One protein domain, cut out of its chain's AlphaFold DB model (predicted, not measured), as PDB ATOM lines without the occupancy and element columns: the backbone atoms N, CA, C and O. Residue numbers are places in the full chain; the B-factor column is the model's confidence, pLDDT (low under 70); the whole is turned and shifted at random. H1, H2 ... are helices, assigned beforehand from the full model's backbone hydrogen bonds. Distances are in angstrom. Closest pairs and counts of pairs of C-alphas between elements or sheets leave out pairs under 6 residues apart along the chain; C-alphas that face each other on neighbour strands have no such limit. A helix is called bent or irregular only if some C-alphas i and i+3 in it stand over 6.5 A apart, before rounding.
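This is residues 1 to 122 of the 151 residues of an uncharacterized protein of Mycobacteroides abscessus MAB_091912_2446 (UniProt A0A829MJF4). Two long helices, H2 and H3, run opposite ways as the sides of an open V, and a third, H4, crosses slantwise from H3 to H2 and packs on both. The short helix H1 folds back from the beginning of H2 into the wide end of the V, where its first residues reach H3. The printed part has 122 residues with four named helices, in the order H1, H2, H3, H4, and no named strand; its class is all helix. The whole is only just loose, close to compact, with a radius of gyration of the C-alphas of 16.8 A, and elongated, with spans of 53 by 29 by 17 A.

Begin with the longest helix, H2, residues 16 to 48. Near residue 23 you will find a kink of 27 degrees; H2 is irregular, with C-alphas 17 and 20 standing 8.2 A apart. H4, residues 92 to 122, touches H2 at a steep tilt of 48 degrees, the same way; look at the closest C-alphas, those of Gly 42 and Val 115, 4.0 A apart. H3, residues 58 to 81, and H4 form a helical hairpin, opposite ways at a shallow tilt of 34 degrees, only just short of steep; their closest C-alphas are those of Gly 70 and Ala 100, at 3.8 A. H2 and H3 are close but not clearly touching, with the closest C-alphas, those of Gly 42 and Leu 58, 7.8 A apart. H1, residues 2 to 14, forms a helical hairpin with H2, opposite ways at a shallow tilt of 21 degrees. There H2 touches H1 with residues 18 to 30 alone; the closest C-alphas are those of Ile 12 and Gly 19, at 5.2 A. H1 touches H3 with residues 2 to 5 alone, at a steep tilt of 46 degrees, the same way; the C-alphas of Val 2 and Ser 73 are closest, at 5.3 A. H1 and H4 are apart. The helix packing is part aligned, part crossed: of four touching pairs, two are at a shallow tilt. Every O i to N i+4 pair is within hydrogen-bond range in H1 and H3, against 27 of 29 in H2 and 24 of 27 in H4.

Find C-alpha 16 at (167.168, 79.496, 186.170); from there H2 runs 48.2 A to C-alpha 48 at (155.250, 83.113, 232.747). H3 spans 33.7 A from Leu 58 to Ser 81. H4 spans 43.1 A from Ile 92 and ends at C-alpha 122, (161.961, 90.558, 229.371); it is neither bent nor irregular, but only just: C-alphas 96 and 99 are 6.4 A apart. H1 spans 18.7 A from Val 2 to Leu 14.

Look for the two C-alphas farthest apart at Asp 51 and Asp 85, 53.2 A. The printed part begins at the chain's first residue and has no cut. The link from H1 to H2 is tight, and those from H2 to H3 and from H3 to H4 are short. The mean pLDDT of the printed part is 89.9, and residues 85 to 86 are under 70.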
ATOM      1  N   MET A   1     159.461  73.838 205.999       85.38
ATOM      2  CA  MET A   1     160.482  73.417 205.016       85.38
ATOM      3  C   MET A   1     159.896  72.894 203.703       85.38
ATOM      4  O   MET A   1     160.362  73.325 202.660       85.38
ATOM      5  N   VAL A   2     158.864  72.035 203.712       82.12
ATOM      6  CA  VAL A   2     158.241  71.508 202.471       82.12
ATOM      7  C   VAL A   2     157.833  72.624 201.504       82.12
ATOM      8  O   VAL A   2     158.295  72.638 200.370       82.12
ATOM      9  N   LEU A   3     157.046  73.602 201.971       83.62
ATOM     10  CA  LEU A   3     156.606  74.733 201.144       83.62
ATOM     11  C   LEU A   3     157.786  75.505 200.542       83.62
ATOM     12  O   LEU A   3     157.775  75.805 199.356       83.62
ATOM     13  N   VAL A   4     158.821  75.771 201.346       84.62
ATOM     14  CA  VAL A   4     160.037  76.466 200.898       84.62
ATOM     15  C   VAL A   4     160.696  75.698 199.756       84.62
ATOM     16  O   VAL A   4     160.990  76.298 198.733       84.62
ATOM     17  N   ARG A   5     160.857  74.374 199.882       84.38
ATOM     18  CA  ARG A   5     161.470  73.537 198.837       84.38
ATOM     19  C   ARG A   5     160.616  73.440 197.573       84.38
ATOM     20  O   ARG A   5     161.167  73.472 196.479       84.38
ATOM     21  N   VAL A   6     159.292  73.360 197.703       84.31
ATOM     22  CA  VAL A   6     158.379  73.348 196.546       84.31
ATOM     23  C   VAL A   6     158.433  74.685 195.804       84.31
ATOM     24  O   VAL A   6     158.614  74.707 194.590       84.31
ATOM     25  N   VAL A   7     158.345  75.805 196.529       85.06
ATOM     26  CA  VAL A   7     158.464  77.154 195.955       85.06
ATOM     27  C   VAL A   7     159.838  77.354 195.323       85.06
ATOM     28  O   VAL A   7     159.922  77.884 194.221       85.06
ATOM     29  N   GLN A   8     160.903  76.891 195.979       85.06
ATOM     30  CA  GLN A   8     162.264  76.933 195.453       85.06
ATOM     31  C   GLN A   8     162.372  76.176 194.123       85.06
ATOM     32  O   GLN A   8     162.872  76.741 193.158       85.06
ATOM     33  N   GLY A   9     161.876  74.935 194.050       81.00
ATOM     34  CA  GLY A   9     161.914  74.128 192.825       81.00
ATOM     35  C   GLY A   9     161.178  74.794 191.661       81.00
ATOM     36  O   GLY A   9     161.732  74.937 190.574       81.00
ATOM     37  N   LEU A  10     159.967  75.297 191.915       83.88
ATOM     38  CA  LEU A  10     159.169  75.998 190.904       83.88
ATOM     39  C   LEU A  10     159.819  77.318 190.466       83.88
ATOM     40  O   LEU A  10     159.901  77.600 189.275       83.88
ATOM     41  N   ALA A  11     160.304  78.124 191.411       81.38
ATOM     42  CA  ALA A  11     160.905  79.420 191.113       81.38
ATOM     43  C   ALA A  11     162.218  79.280 190.330       81.38
ATOM     44  O   ALA A  11     162.451  80.042 189.395       81.38
ATOM     45  N   ILE A  12     163.053  78.295 190.673       83.38
ATOM     46  CA  ILE A  12     164.295  78.012 189.940       83.38
ATOM     47  C   ILE A  12     163.983  77.521 188.526       83.38
ATOM     48  O   ILE A  12     164.650  77.952 187.593       83.38
ATOM     49  N   SER A  13     162.949  76.693 188.348       81.69
ATOM     50  CA  SER A  13     162.532  76.232 187.017       81.69
ATOM     51  C   SER A  13     162.042  77.365 186.106       81.69
ATOM     52  O   SER A  13     162.099  77.223 184.890       81.69
ATOM     53  N   LEU A  14     161.536  78.470 186.666       84.44
ATOM     54  CA  LEU A  14     161.064  79.630 185.897       84.44
ATOM     55  C   LEU A  14     162.161  80.684 185.675       84.44
ATOM     56  O   LEU A  14     162.160  81.371 184.655       84.44
ATOM     57  N   TRP A  15     163.089  80.822 186.626       84.44
ATOM     58  CA  TRP A  15     164.160  81.822 186.618       84.44
ATOM     59  C   TRP A  15     165.522  81.190 186.904       84.44
ATOM     60  O   TRP A  15     166.190  81.518 187.889       84.44
ATOM     61  N   GLU A  16     165.947  80.296 186.014       80.25
ATOM     62  CA  GLU A  16     167.168  79.496 186.170       80.25
ATOM     63  C   GLU A  16     168.418  80.352 186.447       80.25
ATOM     64  O   GLU A  16     169.240  80.012 187.299       80.25
ATOM     65  N   THR A  17     168.528  81.524 185.811       87.50
ATOM     66  CA  THR A  17     169.645  82.472 185.989       87.50
ATOM     67  C   THR A  17     169.753  83.058 187.399       87.50
ATOM     68  O   THR A  17     170.813  83.562 187.771       87.50
ATOM     69  N   HIS A  18     168.692  82.993 188.207       86.25
ATOM     70  CA  HIS A  18     168.626  83.592 189.542       86.25
ATOM     71  C   HIS A  18     168.576  82.564 190.680       86.25
ATOM     72  O   HIS A  18     168.317  82.938 191.827       86.25
ATOM     73  N   GLY A  19     168.872  81.287 190.410       84.69
ATOM     74  CA  GLY A  19     168.737  80.212 191.400       84.69
ATOM     75  C   GLY A  19     169.473  80.459 192.723       84.69
ATOM     76  O   GLY A  19     168.918  80.224 193.797       84.69
ATOM     77  N   THR A  20     170.681  81.032 192.680       88.62
ATOM     78  CA  THR A  20     171.436  81.393 193.893       88.62
ATOM     79  C   THR A  20     170.718  82.451 194.731       88.62
ATOM     80  O   THR A  20     170.627  82.312 195.950       88.62
ATOM     81  N   ALA A  21     170.181  83.496 194.094       90.75
ATOM     82  CA  ALA A  21     169.471  84.563 194.795       90.75
ATOM     83  C   ALA A  21     168.175  84.039 195.432       90.75
ATOM     84  O   ALA A  21     167.903  84.341 196.593       90.75
ATOM     85  N   ILE A  22     167.428  83.196 194.710       88.94
ATOM     86  CA  ILE A  22     166.208  82.546 195.209       88.94
ATOM     87  C   ILE A  22     166.516  81.734 196.474       88.94
ATOM     88  O   ILE A  22     165.832  81.894 197.484       88.94
ATOM     89  N   ASN A  23     167.574  80.919 196.450       89.38
ATOM     90  CA  ASN A  23     167.984  80.113 197.602       89.38
ATOM     91  C   ASN A  23     168.316  80.976 198.821       89.38
ATOM     92  O   ASN A  23     167.807  80.720 199.911       89.38
ATOM     93  N   ILE A  24     169.141  82.011 198.642       93.12
ATOM     94  CA  ILE A  24     169.544  82.897 199.741       93.12
ATOM     95  C   ILE A  24     168.318  83.583 200.347       93.12
ATOM     96  O   ILE A  24     168.146  83.560 201.563       93.12
ATOM     97  N   VAL A  25     167.442  84.152 199.515       94.12
ATOM     98  CA  VAL A  25     166.241  84.852 199.986       94.12
ATOM     99  C   VAL A  25     165.320  83.903 200.749       94.12
ATOM    100  O   VAL A  25     164.884  84.235 201.849       94.12
ATOM    101  N   LEU A  26     165.053  82.708 200.219       92.50
ATOM    102  CA  LEU A  26     164.184  81.732 200.877       92.50
ATOM    103  C   LEU A  26     164.751  81.244 202.214       92.50
ATOM    104  O   LEU A  26     164.000  81.117 203.182       92.50
ATOM    105  N   VAL A  27     166.065  81.016 202.292       93.25
ATOM    106  CA  VAL A  27     166.728  80.666 203.554       93.25
ATOM    107  C   VAL A  27     166.622  81.818 204.547       93.25
ATOM    108  O   VAL A  27     166.230  81.587 205.685       93.25
ATOM    109  N   LEU A  28     166.891  83.060 204.138       95.69
ATOM    110  CA  LEU A  28     166.778  84.223 205.024       95.69
ATOM    111  C   LEU A  28     165.351  84.419 205.545       95.69
ATOM    112  O   LEU A  28     165.171  84.663 206.735       95.69
ATOM    113  N   VAL A  29     164.341  84.266 204.687       95.69
ATOM    114  CA  VAL A  29     162.927  84.336 205.089       95.69
ATOM    115  C   VAL A  29     162.590  83.226 206.084       95.69
ATOM    116  O   VAL A  29     161.941  83.486 207.096       95.69
ATOM    117  N   PHE A  30     163.056  82.000 205.833       94.62
ATOM    118  CA  PHE A  30     162.858  80.882 206.750       94.62
ATOM    119  C   PHE A  30     163.514  81.138 208.113       94.62
ATOM    120  O   PHE A  30     162.857  80.987 209.143       94.62
ATOM    121  N   LEU A  31     164.773  81.585 208.124       96.19
ATOM    122  CA  LEU A  31     165.503  81.925 209.346       96.19
ATOM    123  C   LEU A  31     164.811  83.054 210.113       96.19
ATOM    124  O   LEU A  31     164.617  82.934 211.318       96.19
ATOM    125  N   ALA A  32     164.377  84.113 209.425       96.75
ATOM    126  CA  ALA A  32     163.663  85.224 210.046       96.75
ATOM    127  C   ALA A  32     162.353  84.764 210.703       96.75
ATOM    128  O   ALA A  32     162.072  85.156 211.833       96.75
ATOM    129  N   ALA A  33     161.581  83.903 210.033       96.00
ATOM    130  CA  ALA A  33     160.343  83.356 210.581       96.00
ATOM    131  C   ALA A  33     160.597  82.495 211.831       96.00
ATOM    132  O   ALA A  33     159.929  82.680 212.848       96.00
ATOM    133  N   VAL A  34     161.587  81.596 211.775       96.62
ATOM    134  CA  VAL A  34     161.968  80.741 212.910       96.62
ATOM    135  C   VAL A  34     162.467  81.582 214.083       96.62
ATOM    136  O   VAL A  34     161.987  81.414 215.200       96.62
ATOM    137  N   THR A  35     163.387  82.521 213.846       97.25
ATOM    138  CA  THR A  35     163.916  83.394 214.900       97.25
ATOM    139  C   THR A  35     162.824  84.267 215.506       97.25
ATOM    140  O   THR A  35     162.763  84.376 216.726       97.25
ATOM    141  N   ALA A  36     161.949  84.874 214.699       97.31
ATOM    142  CA  ALA A  36     160.877  85.731 215.205       97.31
ATOM    143  C   ALA A  36     159.906  84.960 216.109       97.31
ATOM    144  O   ALA A  36     159.547  85.452 217.181       97.31
ATOM    145  N   TRP A  37     159.537  83.737 215.715       97.25
ATOM    146  CA  TRP A  37     158.739  82.854 216.563       97.25
ATOM    147  C   TRP A  37     159.484  82.524 217.855       97.25
ATOM    148  O   TRP A  37     158.948  82.694 218.944       97.25
ATOM    149  N   ALA A  38     160.742  82.108 217.757       95.94
ATOM    150  CA  ALA A  38     161.536  81.726 218.915       95.94
ATOM    151  C   ALA A  38     161.749  82.884 219.909       95.94
ATOM    152  O   ALA A  38     161.766  82.665 221.120       95.94
ATOM    153  N   VAL A  39     161.851  84.127 219.424       97.12
ATOM    154  CA  VAL A  39     161.827  85.328 220.274       97.12
ATOM    155  C   VAL A  39     160.500  85.435 221.016       97.12
ATOM    156  O   VAL A  39     160.508  85.697 222.217       97.12
ATOM    157  N   ALA A  40     159.368  85.247 220.333       96.25
ATOM    158  CA  ALA A  40     158.055  85.281 220.973       96.25
ATOM    159  C   ALA A  40     157.913  84.180 222.040       96.25
ATOM    160  O   ALA A  40     157.477  84.480 223.150       96.25
ATOM    161  N   ASP A  41     158.373  82.959 221.757       93.94
ATOM    162  CA  ASP A  41     158.382  81.852 222.721       93.94
ATOM    163  C   ASP A  41     159.268  82.161 223.935       93.94
ATOM    164  O   ASP A  41     158.828  82.019 225.074       93.94
ATOM    165  N   GLY A  42     160.496  82.647 223.714       93.44
ATOM    166  CA  GLY A  42     161.412  83.009 224.799       93.44
ATOM    167  C   GLY A  42     160.886  84.149 225.673       93.44
ATOM    168  O   GLY A  42     161.091  84.143 226.885       93.44
ATOM    169  N   ARG A  43     160.164  85.108 225.078       93.31
ATOM    170  CA  ARG A  43     159.465  86.160 225.828       93.31
ATOM    171  C   ARG A  43     158.317  85.588 226.651       93.31
ATOM    172  O   ARG A  43     158.239  85.868 227.840       93.31
ATOM    173  N   GLY A  44     157.463  84.772 226.035       92.75
ATOM    174  CA  GLY A  44     156.311  84.178 226.707       92.75
ATOM    175  C   GLY A  44     156.695  83.223 227.841       92.75
ATOM    176  O   GLY A  44     155.946  83.094 228.806       92.75
ATOM    177  N   ASP A  45     157.843  82.554 227.747       91.88
ATOM    178  CA  ASP A  45     158.413  81.754 228.837       91.88
ATOM    179  C   ASP A  45     158.946  82.639 229.977       91.88
ATOM    180  O   ASP A  45     158.583  82.431 231.132       91.88
ATOM    181  N   ALA A  46     159.714  83.691 229.669       90.00
ATOM    182  CA  ALA A  46     160.220  84.615 230.690       90.00
ATOM    183  C   ALA A  46     159.109  85.396 231.417       90.00
ATOM    184  O   ALA A  46     159.253  85.719 232.593       90.00
ATOM    185  N   GLU A  47     158.001  85.699 230.735       88.75
ATOM    186  CA  GLU A  47     156.832  86.355 231.335       88.75
ATOM    187  C   GLU A  47     156.044  85.412 232.260       88.75
ATOM    188  O   GLU A  47     155.535  85.849 233.292       88.75
ATOM    189  N   ARG A  48     155.954  84.117 231.927       89.88
ATOM    190  CA  ARG A  48     155.250  83.113 232.747       89.88
ATOM    191  C   ARG A  48     156.066  82.645 233.947       89.88
ATOM    192  O   ARG A  48     155.493  82.375 235.003       89.88
ATOM    193  N   ASN A  49     157.388  82.586 233.797       87.81
ATOM    194  CA  ASN A  49     158.307  82.080 234.808       87.81
ATOM    195  C   ASN A  49     159.380  83.152 235.101       87.81
ATOM    196  O   ASN A  49     160.481  83.094 234.541       87.81
ATOM    197  N   PRO A  50     159.078  84.126 235.989       79.69
ATOM    198  CA  PRO A  50     160.002  85.214 236.328       79.69
ATOM    199  C   PRO A  50     161.311  84.718 236.950       79.69
ATOM    200  O   PRO A  50     162.352  85.347 236.785       79.69
ATOM    201  N   ASP A  51     161.250  83.583 237.649       81.00
ATOM    202  CA  ASP A  51     162.408  82.904 238.219       81.00
ATOM    203  C   ASP A  51     163.203  82.169 237.116       81.00
ATOM    204  O   ASP A  51     162.660  81.236 236.505       81.00
ATOM    205  N   PRO A  52     164.466  82.559 236.840       76.81
ATOM    206  CA  PRO A  52     165.289  81.950 235.796       76.81
ATOM    207  C   PRO A  52     165.463  80.438 235.941       76.81
ATOM    208  O   PRO A  52     165.504  79.740 234.927       76.81
ATOM    209  N   ASP A  53     165.510  79.934 237.175       81.50
ATOM    210  CA  ASP A  53     165.773  78.520 237.463       81.50
ATOM    211  C   ASP A  53     164.546  77.631 237.208       81.50
ATOM    212  O   ASP A  53     164.648  76.406 237.154       81.50
ATOM    213  N   ARG A  54     163.369  78.241 237.020       83.94
ATOM    214  CA  ARG A  54     162.096  77.542 236.790       83.94
ATOM    215  C   ARG A  54     161.611  77.620 235.347       83.94
ATOM    216  O   ARG A  54     160.469  77.245 235.088       83.94
ATOM    217  N   ARG A  55     162.419  78.145 234.426       85.50
ATOM    218  CA  ARG A  55     162.052  78.287 233.008       85.50
ATOM    219  C   ARG A  55     161.931  76.935 232.317       85.50
ATOM    220  O   ARG A  55     162.590  75.970 232.697       85.50
ATOM    221  N   GLU A  56     161.111  76.876 231.275       88.62
ATOM    222  CA  GLU A  56     160.964  75.656 230.490       88.62
ATOM    223  C   GLU A  56     162.229  75.368 229.662       88.62
ATOM    224  O   GLU A  56     162.940  76.277 229.206       88.62
ATOM    225  N   ASP A  57     162.506  74.083 229.420       89.88
ATOM    226  CA  ASP A  57     163.582  73.654 228.524       89.88
ATOM    227  C   ASP A  57     163.149  73.794 227.056       89.88
ATOM    228  O   ASP A  57     162.867  72.829 226.339       89.88
ATOM    229  N   LEU A  58     163.080  75.046 226.604       91.31
ATOM    230  CA  LEU A  58     162.810  75.389 225.211       91.31
ATOM    231  C   LEU A  58     163.884  74.833 224.263       91.31
ATOM    232  O   LEU A  58     163.592  74.626 223.086       91.31
ATOM    233  N   ALA A  59     165.103  74.553 224.740       92.44
ATOM    234  CA  ALA A  59     166.138  73.960 223.901       92.44
ATOM    235  C   ALA A  59     165.734  72.550 223.460       92.44
ATOM    236  O   ALA A  59     165.791  72.245 222.267       92.44
ATOM    237  N   MET A  60     165.236  71.727 224.386       95.06
ATOM    238  CA  MET A  60     164.719  70.399 224.059       95.06
ATOM    239  C   MET A  60     163.549  70.465 223.067       95.06
ATOM    240  O   MET A  60     163.551  69.750 222.062       95.06
ATOM    241  N   TRP A  61     162.575  71.350 223.298       95.44
ATOM    242  CA  TRP A  61     161.410  71.499 222.415       95.44
ATOM    243  C   TRP A  61     161.791  71.910 220.992       95.44
ATOM    244  O   TRP A  61     161.320  71.307 220.027       95.44
ATOM    245  N   TRP A  62     162.682  72.893 220.845       96.25
ATOM    246  CA  TRP A  62     163.147  73.350 219.536       96.25
ATOM    247  C   TRP A  62     164.059  72.335 218.842       96.25
ATOM    248  O   TRP A  62     164.013  72.222 217.617       96.25
ATOM    249  N   LEU A  63     164.850  71.561 219.595       95.38
ATOM    250  CA  LEU A  63     165.663  70.480 219.039       95.38
ATOM    251  C   LEU A  63     164.777  69.362 218.478       95.38
ATOM    252  O   LEU A  63     164.913  68.993 217.310       95.38
ATOM    253  N   LEU A  64     163.837  68.860 219.283       96.06
ATOM    254  CA  LEU A  64     162.895  67.824 218.858       96.06
ATOM    255  C   LEU A  64     162.012  68.313 217.708       96.06
ATOM    256  O   LEU A  64     161.822  67.589 216.731       96.06
ATOM    257  N   GLY A  65     161.532  69.557 217.780       94.69
ATOM    258  CA  GLY A  65     160.765  70.194 216.713       94.69
ATOM    259  C   GLY A  65     161.556  70.316 215.410       94.69
ATOM    260  O   GLY A  65     161.029  70.000 214.345       94.69
ATOM    261  N   GLY A  66     162.834  70.699 215.481       94.44
ATOM    262  CA  GLY A  66     163.731  70.768 214.327       94.44
ATOM    263  C   GLY A  66     163.982  69.403 213.685       94.44
ATOM    264  O   GLY A  66     163.878  69.275 212.464       94.44
ATOM    265  N   ILE A  67     164.244  68.370 214.493       95.50
ATOM    266  CA  ILE A  67     164.414  66.987 214.017       95.50
ATOM    267  C   ILE A  67     163.124  66.489 213.362       95.50
ATOM    268  O   ILE A  67     163.156  65.986 212.239       95.50
ATOM    269  N   PHE A  68     161.983  66.670 214.028       95.94
ATOM    270  CA  PHE A  68     160.678  66.280 213.505       95.94
ATOM    271  C   PHE A  68     160.374  66.987 212.181       95.94
ATOM    272  O   PHE A  68     160.027  66.337 211.195       95.94
ATOM    273  N   ALA A  69     160.581  68.304 212.116       93.38
ATOM    274  CA  ALA A  69     160.417  69.079 210.894       93.38
ATOM    275  C   ALA A  69     161.345  68.579 209.777       93.38
ATOM    276  O   ALA A  69     160.906  68.470 208.631       93.38
ATOM    277  N   GLY A  70     162.598  68.249 210.094       93.12
ATOM    278  CA  GLY A  70     163.563  67.683 209.156       93.12
ATOM    279  C   GLY A  70     163.094  66.356 208.565       93.12
ATOM    280  O   GLY A  70     162.931  66.258 207.350       93.12
ATOM    281  N   VAL A  71     162.799  65.372 209.415       94.38
ATOM    282  CA  VAL A  71     162.389  64.023 208.993       94.38
ATOM    283  C   VAL A  71     161.071  64.052 208.222       94.38
ATOM    284  O   VAL A  71     160.989  63.509 207.120       94.38
ATOM    285  N   VAL A  72     160.044  64.720 208.759       95.12
ATOM    286  CA  VAL A  72     158.724  64.787 208.116       95.12
ATOM    287  C   VAL A  72     158.810  65.537 206.793       95.12
ATOM    288  O   VAL A  72     158.224  65.103 205.804       95.12
ATOM    289  N   SER A  73     159.564  66.639 206.732       91.56
ATOM    290  CA  SER A  73     159.695  67.379 205.477       91.56
ATOM    291  C   SER A  73     160.480  66.615 204.414       91.56
ATOM    292  O   SER A  73     160.065  66.637 203.257       91.56
ATOM    293  N   GLY A  74     161.557  65.920 204.790       89.75
ATOM    294  CA  GLY A  74     162.317  65.062 203.880       89.75
ATOM    295  C   GLY A  74     161.454  63.931 203.324       89.75
ATOM    296  O   GLY A  74     161.412  63.729 202.112       89.75
ATOM    297  N   LEU A  75     160.679  63.265 204.186       92.56
ATOM    298  CA  LEU A  75     159.758  62.205 203.775       92.56
ATOM    299  C   LEU A  75     158.678  62.716 202.809       92.56
ATOM    300  O   LEU A  75     158.414  62.081 201.790       92.56
ATOM    301  N   VAL A  76     158.077  63.874 203.094       91.88
ATOM    302  CA  VAL A  76     157.052  64.468 202.221       91.88
ATOM    303  C   VAL A  76     157.640  64.884 200.873       91.88
ATOM    304  O   VAL A  76     157.024  64.619 199.844       91.88
ATOM    305  N   ILE A  77     158.825  65.499 200.843       90.00
ATOM    306  CA  ILE A  77     159.474  65.883 199.579       90.00
ATOM    307  C   ILE A  77     159.834  64.654 198.746       90.00
ATOM    308  O   ILE A  77     159.583  64.645 197.543       90.00
ATOM    309  N   TRP A  78     160.346  63.602 199.383       90.12
ATOM    310  CA  TRP A  78     160.603  62.336 198.709       90.12
ATOM    311  C   TRP A  78     159.321  61.748 198.102       90.12
ATOM    312  O   TRP A  78     159.310  61.405 196.922       90.12
ATOM    313  N   LEU A  79     158.210  61.721 198.847       90.06
ATOM    314  CA  LEU A  79     156.920  61.256 198.323       90.06
ATOM    315  C   LEU A  79     156.438  62.084 197.126       90.06
ATOM    316  O   LEU A  79     155.942  61.519 196.157       90.06
ATOM    317  N   ILE A  80     156.592  63.410 197.173       87.06
ATOM    318  CA  ILE A  80     156.201  64.293 196.066       87.06
ATOM    319  C   ILE A  80     157.063  64.027 194.824       87.06
ATOM    320  O   ILE A  80     156.537  64.016 193.712       87.06
ATOM    321  N   SER A  81     158.362  63.771 195.004       84.75
ATOM    322  CA  SER A  81     159.289  63.522 193.892       84.75
ATOM    323  C   SER A  81     158.957  62.261 193.088       84.75
ATOM    324  O   SER A  81     159.280  62.191 191.911       84.75
ATOM    325  N   LEU A  82     158.238  61.296 193.679       87.25
ATOM    326  CA  LEU A  82     157.773  60.096 192.968       87.25
ATOM    327  C   LEU A  82     156.759  60.405 191.856       87.25
ATOM    328  O   LEU A  82     156.569  59.585 190.962       87.25
ATOM    329  N   PHE A  83     156.087  61.555 191.929       87.00
ATOM    330  CA  PHE A  83     155.032  61.952 190.992       87.00
ATOM    331  C   PHE A  83     155.365  63.240 190.228       87.00
ATOM    332  O   PHE A  83     154.566  63.674 189.398       87.00
ATOM    333  N   ASN A  84     156.498  63.886 190.524       75.31
ATOM    334  CA  ASN A  84     156.874  65.169 189.941       75.31
ATOM    335  C   ASN A  84     158.395  65.279 189.760       75.31
ATOM    336  O   ASN A  84     159.120  65.581 190.710       75.31
ATOM    337  N   ASP A  85     158.843  65.134 188.512       69.75
ATOM    338  CA  ASP A  85     160.255  65.243 188.120       69.75
ATOM    339  C   ASP A  85     160.824  66.666 188.276       69.75
ATOM    340  O   ASP A  85     162.038  66.861 188.300       69.75
ATOM    341  N   GLY A  86     159.962  67.681 188.410       67.56
ATOM    342  CA  GLY A  86     160.362  69.074 188.625       67.56
ATOM    343  C   GLY A  86     160.839  69.378 190.049       67.56
ATOM    344  O   GLY A  86     161.267  70.500 190.324       67.56
ATOM    345  N   ILE A  87     160.758  68.416 190.976       72.00
ATOM    346  CA  ILE A  87     161.164  68.595 192.374       72.00
ATOM    347  C   ILE A  87     162.368  67.709 192.679       72.00
ATOM    348  O   ILE A  87     162.280  66.486 192.714       72.00
ATOM    349  N   TYR A  88     163.499  68.350 192.980       73.38
ATOM    350  CA  TYR A  88     164.705  67.650 193.400       73.38
ATOM    351  C   TYR A  88     164.551  67.075 194.817       73.38
ATOM    352  O   TYR A  88     164.502  67.810 195.816       73.38
ATOM    353  N   ALA A  89     164.539  65.747 194.893       79.88
ATOM    354  CA  ALA A  89     164.712  64.987 196.120       79.88
ATOM    355  C   ALA A  89     165.931  64.072 195.989       79.88
ATOM    356  O   ALA A  89     166.176  63.476 194.940       79.88
ATOM    357  N   ALA A  90     166.699  63.963 197.068       77.31
ATOM    358  CA  ALA A  90     167.768  62.981 197.144       77.31
ATOM    359  C   ALA A  90     167.191  61.568 197.372       77.31
ATOM    360  O   ALA A  90     165.977  61.357 197.438       77.31
ATOM    361  N   SER A  91     168.071  60.574 197.536       86.81
ATOM    362  CA  SER A  91     167.637  59.250 197.990       86.81
ATOM    363  C   SER A  91     166.924  59.349 199.345       86.81
ATOM    364  O   SER A  91     167.252  60.204 200.170       86.81
ATOM    365  N   ILE A  92     165.979  58.440 199.606       89.19
ATOM    366  CA  ILE A  92     165.209  58.432 200.861       89.19
ATOM    367  C   ILE A  92     166.116  58.436 202.101       89.19
ATOM    368  O   ILE A  92     165.854  59.152 203.063       89.19
ATOM    369  N   LEU A  93     167.237  57.707 202.058       89.19
ATOM    370  CA  LEU A  93     168.211  57.684 203.148       89.19
ATOM    371  C   LEU A  93     168.863  59.053 203.371       89.19
ATOM    372  O   LEU A  93     169.012  59.465 204.518       89.19
ATOM    373  N   ALA A  94     169.224  59.771 202.306       87.62
ATOM    374  CA  ALA A  94     169.814  61.103 202.414       87.62
ATOM    375  C   ALA A  94     168.797  62.141 202.920       87.62
ATOM    376  O   ALA A  94     169.140  62.980 203.755       87.62
ATOM    377  N   GLU A  95     167.536  62.050 202.482       88.81
ATOM    378  CA  GLU A  95     166.458  62.930 202.947       88.81
ATOM    379  C   GLU A  95     166.172  62.751 204.447       88.81
ATOM    380  O   GLU A  95     166.055  63.735 205.178       88.81
ATOM    381  N   LEU A  96     166.134  61.506 204.936       90.94
ATOM    382  CA  LEU A  96     165.852  61.210 206.346       90.94
ATOM    383  C   LEU A  96     167.055  61.407 207.284       90.94
ATOM    384  O   LEU A  96     166.869  61.395 208.499       90.94
ATOM    385  N   THR A  97     168.269  61.594 206.758       92.19
ATOM    386  CA  THR A  97     169.486  61.745 207.576       92.19
ATOM    387  C   THR A  97     170.145  63.101 207.367       92.19
ATOM    388  O   THR A  97     169.976  63.992 208.193       92.19
ATOM    389  N   THR A  98     170.876  63.291 206.269       91.81
ATOM    390  CA  THR A  98     171.644  64.508 205.986       91.81
ATOM    391  C   THR A  98     170.739  65.725 205.882       91.81
ATOM    392  O   THR A  98     170.984  66.734 206.545       91.81
ATOM    393  N   THR A  99     169.667  65.629 205.093       88.69
ATOM    394  CA  THR A  99     168.736  66.744 204.917       88.69
ATOM    395  C   THR A  99     167.960  67.010 206.202       88.69
ATOM    396  O   THR A  99     167.833  68.164 206.606       88.69
ATOM    397  N   ALA A 100     167.507  65.961 206.894       93.31
ATOM    398  CA  ALA A 100     166.839  66.100 208.184       93.31
ATOM    399  C   ALA A 100     167.735  66.778 209.236       93.31
ATOM    400  O   ALA A 100     167.288  67.711 209.902       93.31
ATOM    401  N   ALA A 101     169.003  66.374 209.344       94.94
ATOM    402  CA  ALA A 101     169.975  66.979 210.254       94.94
ATOM    403  C   ALA A 101     170.256  68.442 209.892       94.94
ATOM    404  O   ALA A 101     170.295  69.303 210.769       94.94
ATOM    405  N   PHE A 102     170.396  68.749 208.601       93.56
ATOM    406  CA  PHE A 102     170.584  70.119 208.136       93.56
ATOM    407  C   PHE A 102     169.387  71.012 208.482       93.56
ATOM    408  O   PHE A 102     169.563  72.104 209.019       93.56
ATOM    409  N   VAL A 103     168.162  70.534 208.245       94.25
ATOM    410  CA  VAL A 103     166.938  71.258 208.617       94.25
ATOM    411  C   VAL A 103     166.840  71.422 210.132       94.25
ATOM    412  O   VAL A 103     166.498  72.507 210.594       94.25
ATOM    413  N   ALA A 104     167.188  70.393 210.907       95.88
ATOM    414  CA  ALA A 104     167.205  70.480 212.362       95.88
ATOM    415  C   ALA A 104     168.161  71.577 212.849       95.88
ATOM    416  O   ALA A 104     167.773  72.379 213.693       95.88
ATOM    417  N   LEU A 105     169.363  71.682 212.271       96.19
ATOM    418  CA  LEU A 105     170.315  72.753 212.586       96.19
ATOM    419  C   LEU A 105     169.798  74.136 212.172       96.19
ATOM    420  O   LEU A 105     169.889  75.080 212.959       96.19
ATOM    421  N   LEU A 106     169.222  74.250 210.969       95.19
ATOM    422  CA  LEU A 106     168.620  75.492 210.473       95.19
ATOM    423  C   LEU A 106     167.420  75.954 211.302       95.19
ATOM    424  O   LEU A 106     167.076  77.128 211.245       95.19
ATOM    425  N   VAL A 107     166.764  75.060 212.037       96.56
ATOM    426  CA  VAL A 107     165.702  75.426 212.976       96.56
ATOM    427  C   VAL A 107     166.302  75.756 214.339       96.56
ATOM    428  O   VAL A 107     166.064  76.830 214.880       96.56
ATOM    429  N   PHE A 108     167.112  74.850 214.882       96.56
ATOM    430  CA  PHE A 108     167.574  74.902 216.263       96.56
ATOM    431  C   PHE A 108     168.469  76.110 216.555       96.56
ATOM    432  O   PHE A 108     168.219  76.847 217.503       96.56
ATOM    433  N   VAL A 109     169.497  76.350 215.737       97.12
ATOM    434  CA  VAL A 109     170.484  77.416 215.987       97.12
ATOM    435  C   VAL A 109     169.851  78.818 216.014       97.12
ATOM    436  O   VAL A 109     170.003  79.519 217.020       97.12
ATOM    437  N   PRO A 110     169.122  79.260 214.970       97.06
ATOM    438  CA  PRO A 110     168.473  80.570 214.987       97.06
ATOM    439  C   PRO A 110     167.345  80.659 216.018       97.06
ATOM    440  O   PRO A 110     167.089  81.751 216.530       97.06
ATOM    441  N   ALA A 111     166.692  79.538 216.350       96.69
ATOM    442  CA  ALA A 111     165.709  79.509 217.420       96.69
ATOM    443  C   ALA A 111     166.357  79.752 218.785       96.69
ATOM    444  O   ALA A 111     165.864  80.576 219.544       96.69
ATOM    445  N   MET A 112     167.497  79.129 219.096       96.88
ATOM    446  CA  MET A 112     168.193  79.368 220.367       96.88
ATOM    447  C   MET A 112     168.653  80.815 220.516       96.88
ATOM    448  O   MET A 112     168.469  81.409 221.580       96.88
ATOM    449  N   ALA A 113     169.169  81.419 219.442       96.75
ATOM    450  CA  ALA A 113     169.478  82.847 219.434       96.75
ATOM    451  C   ALA A 113     168.221  83.701 219.689       96.75
ATOM    452  O   ALA A 113     168.261  84.645 220.481       96.75
ATOM    453  N   GLY A 114     167.094  83.340 219.067       96.38
ATOM    454  CA  GLY A 114     165.804  84.000 219.259       96.38
ATOM    455  C   GLY A 114     165.265  83.875 220.686       96.38
ATOM    456  O   GLY A 114     164.967  84.890 221.309       96.38
ATOM    457  N   VAL A 115     165.202  82.661 221.240       96.44
ATOM    458  CA  VAL A 115     164.754  82.398 222.620       96.44
ATOM    459  C   VAL A 115     165.593  83.191 223.614       96.44
ATOM    460  O   VAL A 115     165.043  83.861 224.488       96.44
ATOM    461  N   PHE A 116     166.920  83.155 223.466       94.69
ATOM    462  CA  PHE A 116     167.825  83.905 224.328       94.69
ATOM    463  C   PHE A 116     167.557  85.412 224.254       94.69
ATOM    464  O   PHE A 116     167.400  86.062 225.289       94.69
ATOM    465  N   ALA A 117     167.441  85.965 223.042       95.75
ATOM    466  CA  ALA A 117     167.106  87.372 222.853       95.75
ATOM    467  C   ALA A 117     165.741  87.721 223.470       95.75
ATOM    468  O   ALA A 117     165.611  88.749 224.133       95.75
ATOM    469  N   GLY A 118     164.740  86.853 223.311       93.31
ATOM    470  CA  GLY A 118     163.414  87.020 223.893       93.31
ATOM    471  C   GLY A 118     163.439  87.090 225.419       93.31
ATOM    472  O   GLY A 118     162.928  88.051 225.995       93.31
ATOM    473  N   ARG A 119     164.111  86.131 226.065       93.94
ATOM    474  CA  ARG A 119     164.296  86.107 227.525       93.94
ATOM    475  C   ARG A 119     165.029  87.360 228.018       93.94
ATOM    476  O   ARG A 119     164.572  88.021 228.946       93.94
ATOM    477  N   LEU A 120     166.106  87.756 227.335       91.81
ATOM    478  CA  LEU A 120     166.903  88.931 227.697       91.81
ATOM    479  C   LEU A 120     166.106  90.243 227.616       91.81
ATOM    480  O   LEU A 120     166.282  91.125 228.455       91.81
ATOM    481  N   LEU A 121     165.216  90.387 226.629       91.81
ATOM    482  CA  LEU A 121     164.350  91.564 226.509       91.81
ATOM    483  C   LEU A 121     163.376  91.694 227.689       91.81
ATOM    484  O   LEU A 121     163.091  92.814 228.113       91.81
ATOM    485  N   VAL A 122     162.875  90.578 228.218       90.62
ATOM    486  CA  VAL A 122     161.961  90.558 229.371       90.62
ATOM    487  C   VAL A 122     162.721  90.800 230.674       90.62
ATOM    488  O   VAL A 122     162.310  91.628 231.486       90.62
TER     489      VAL A 122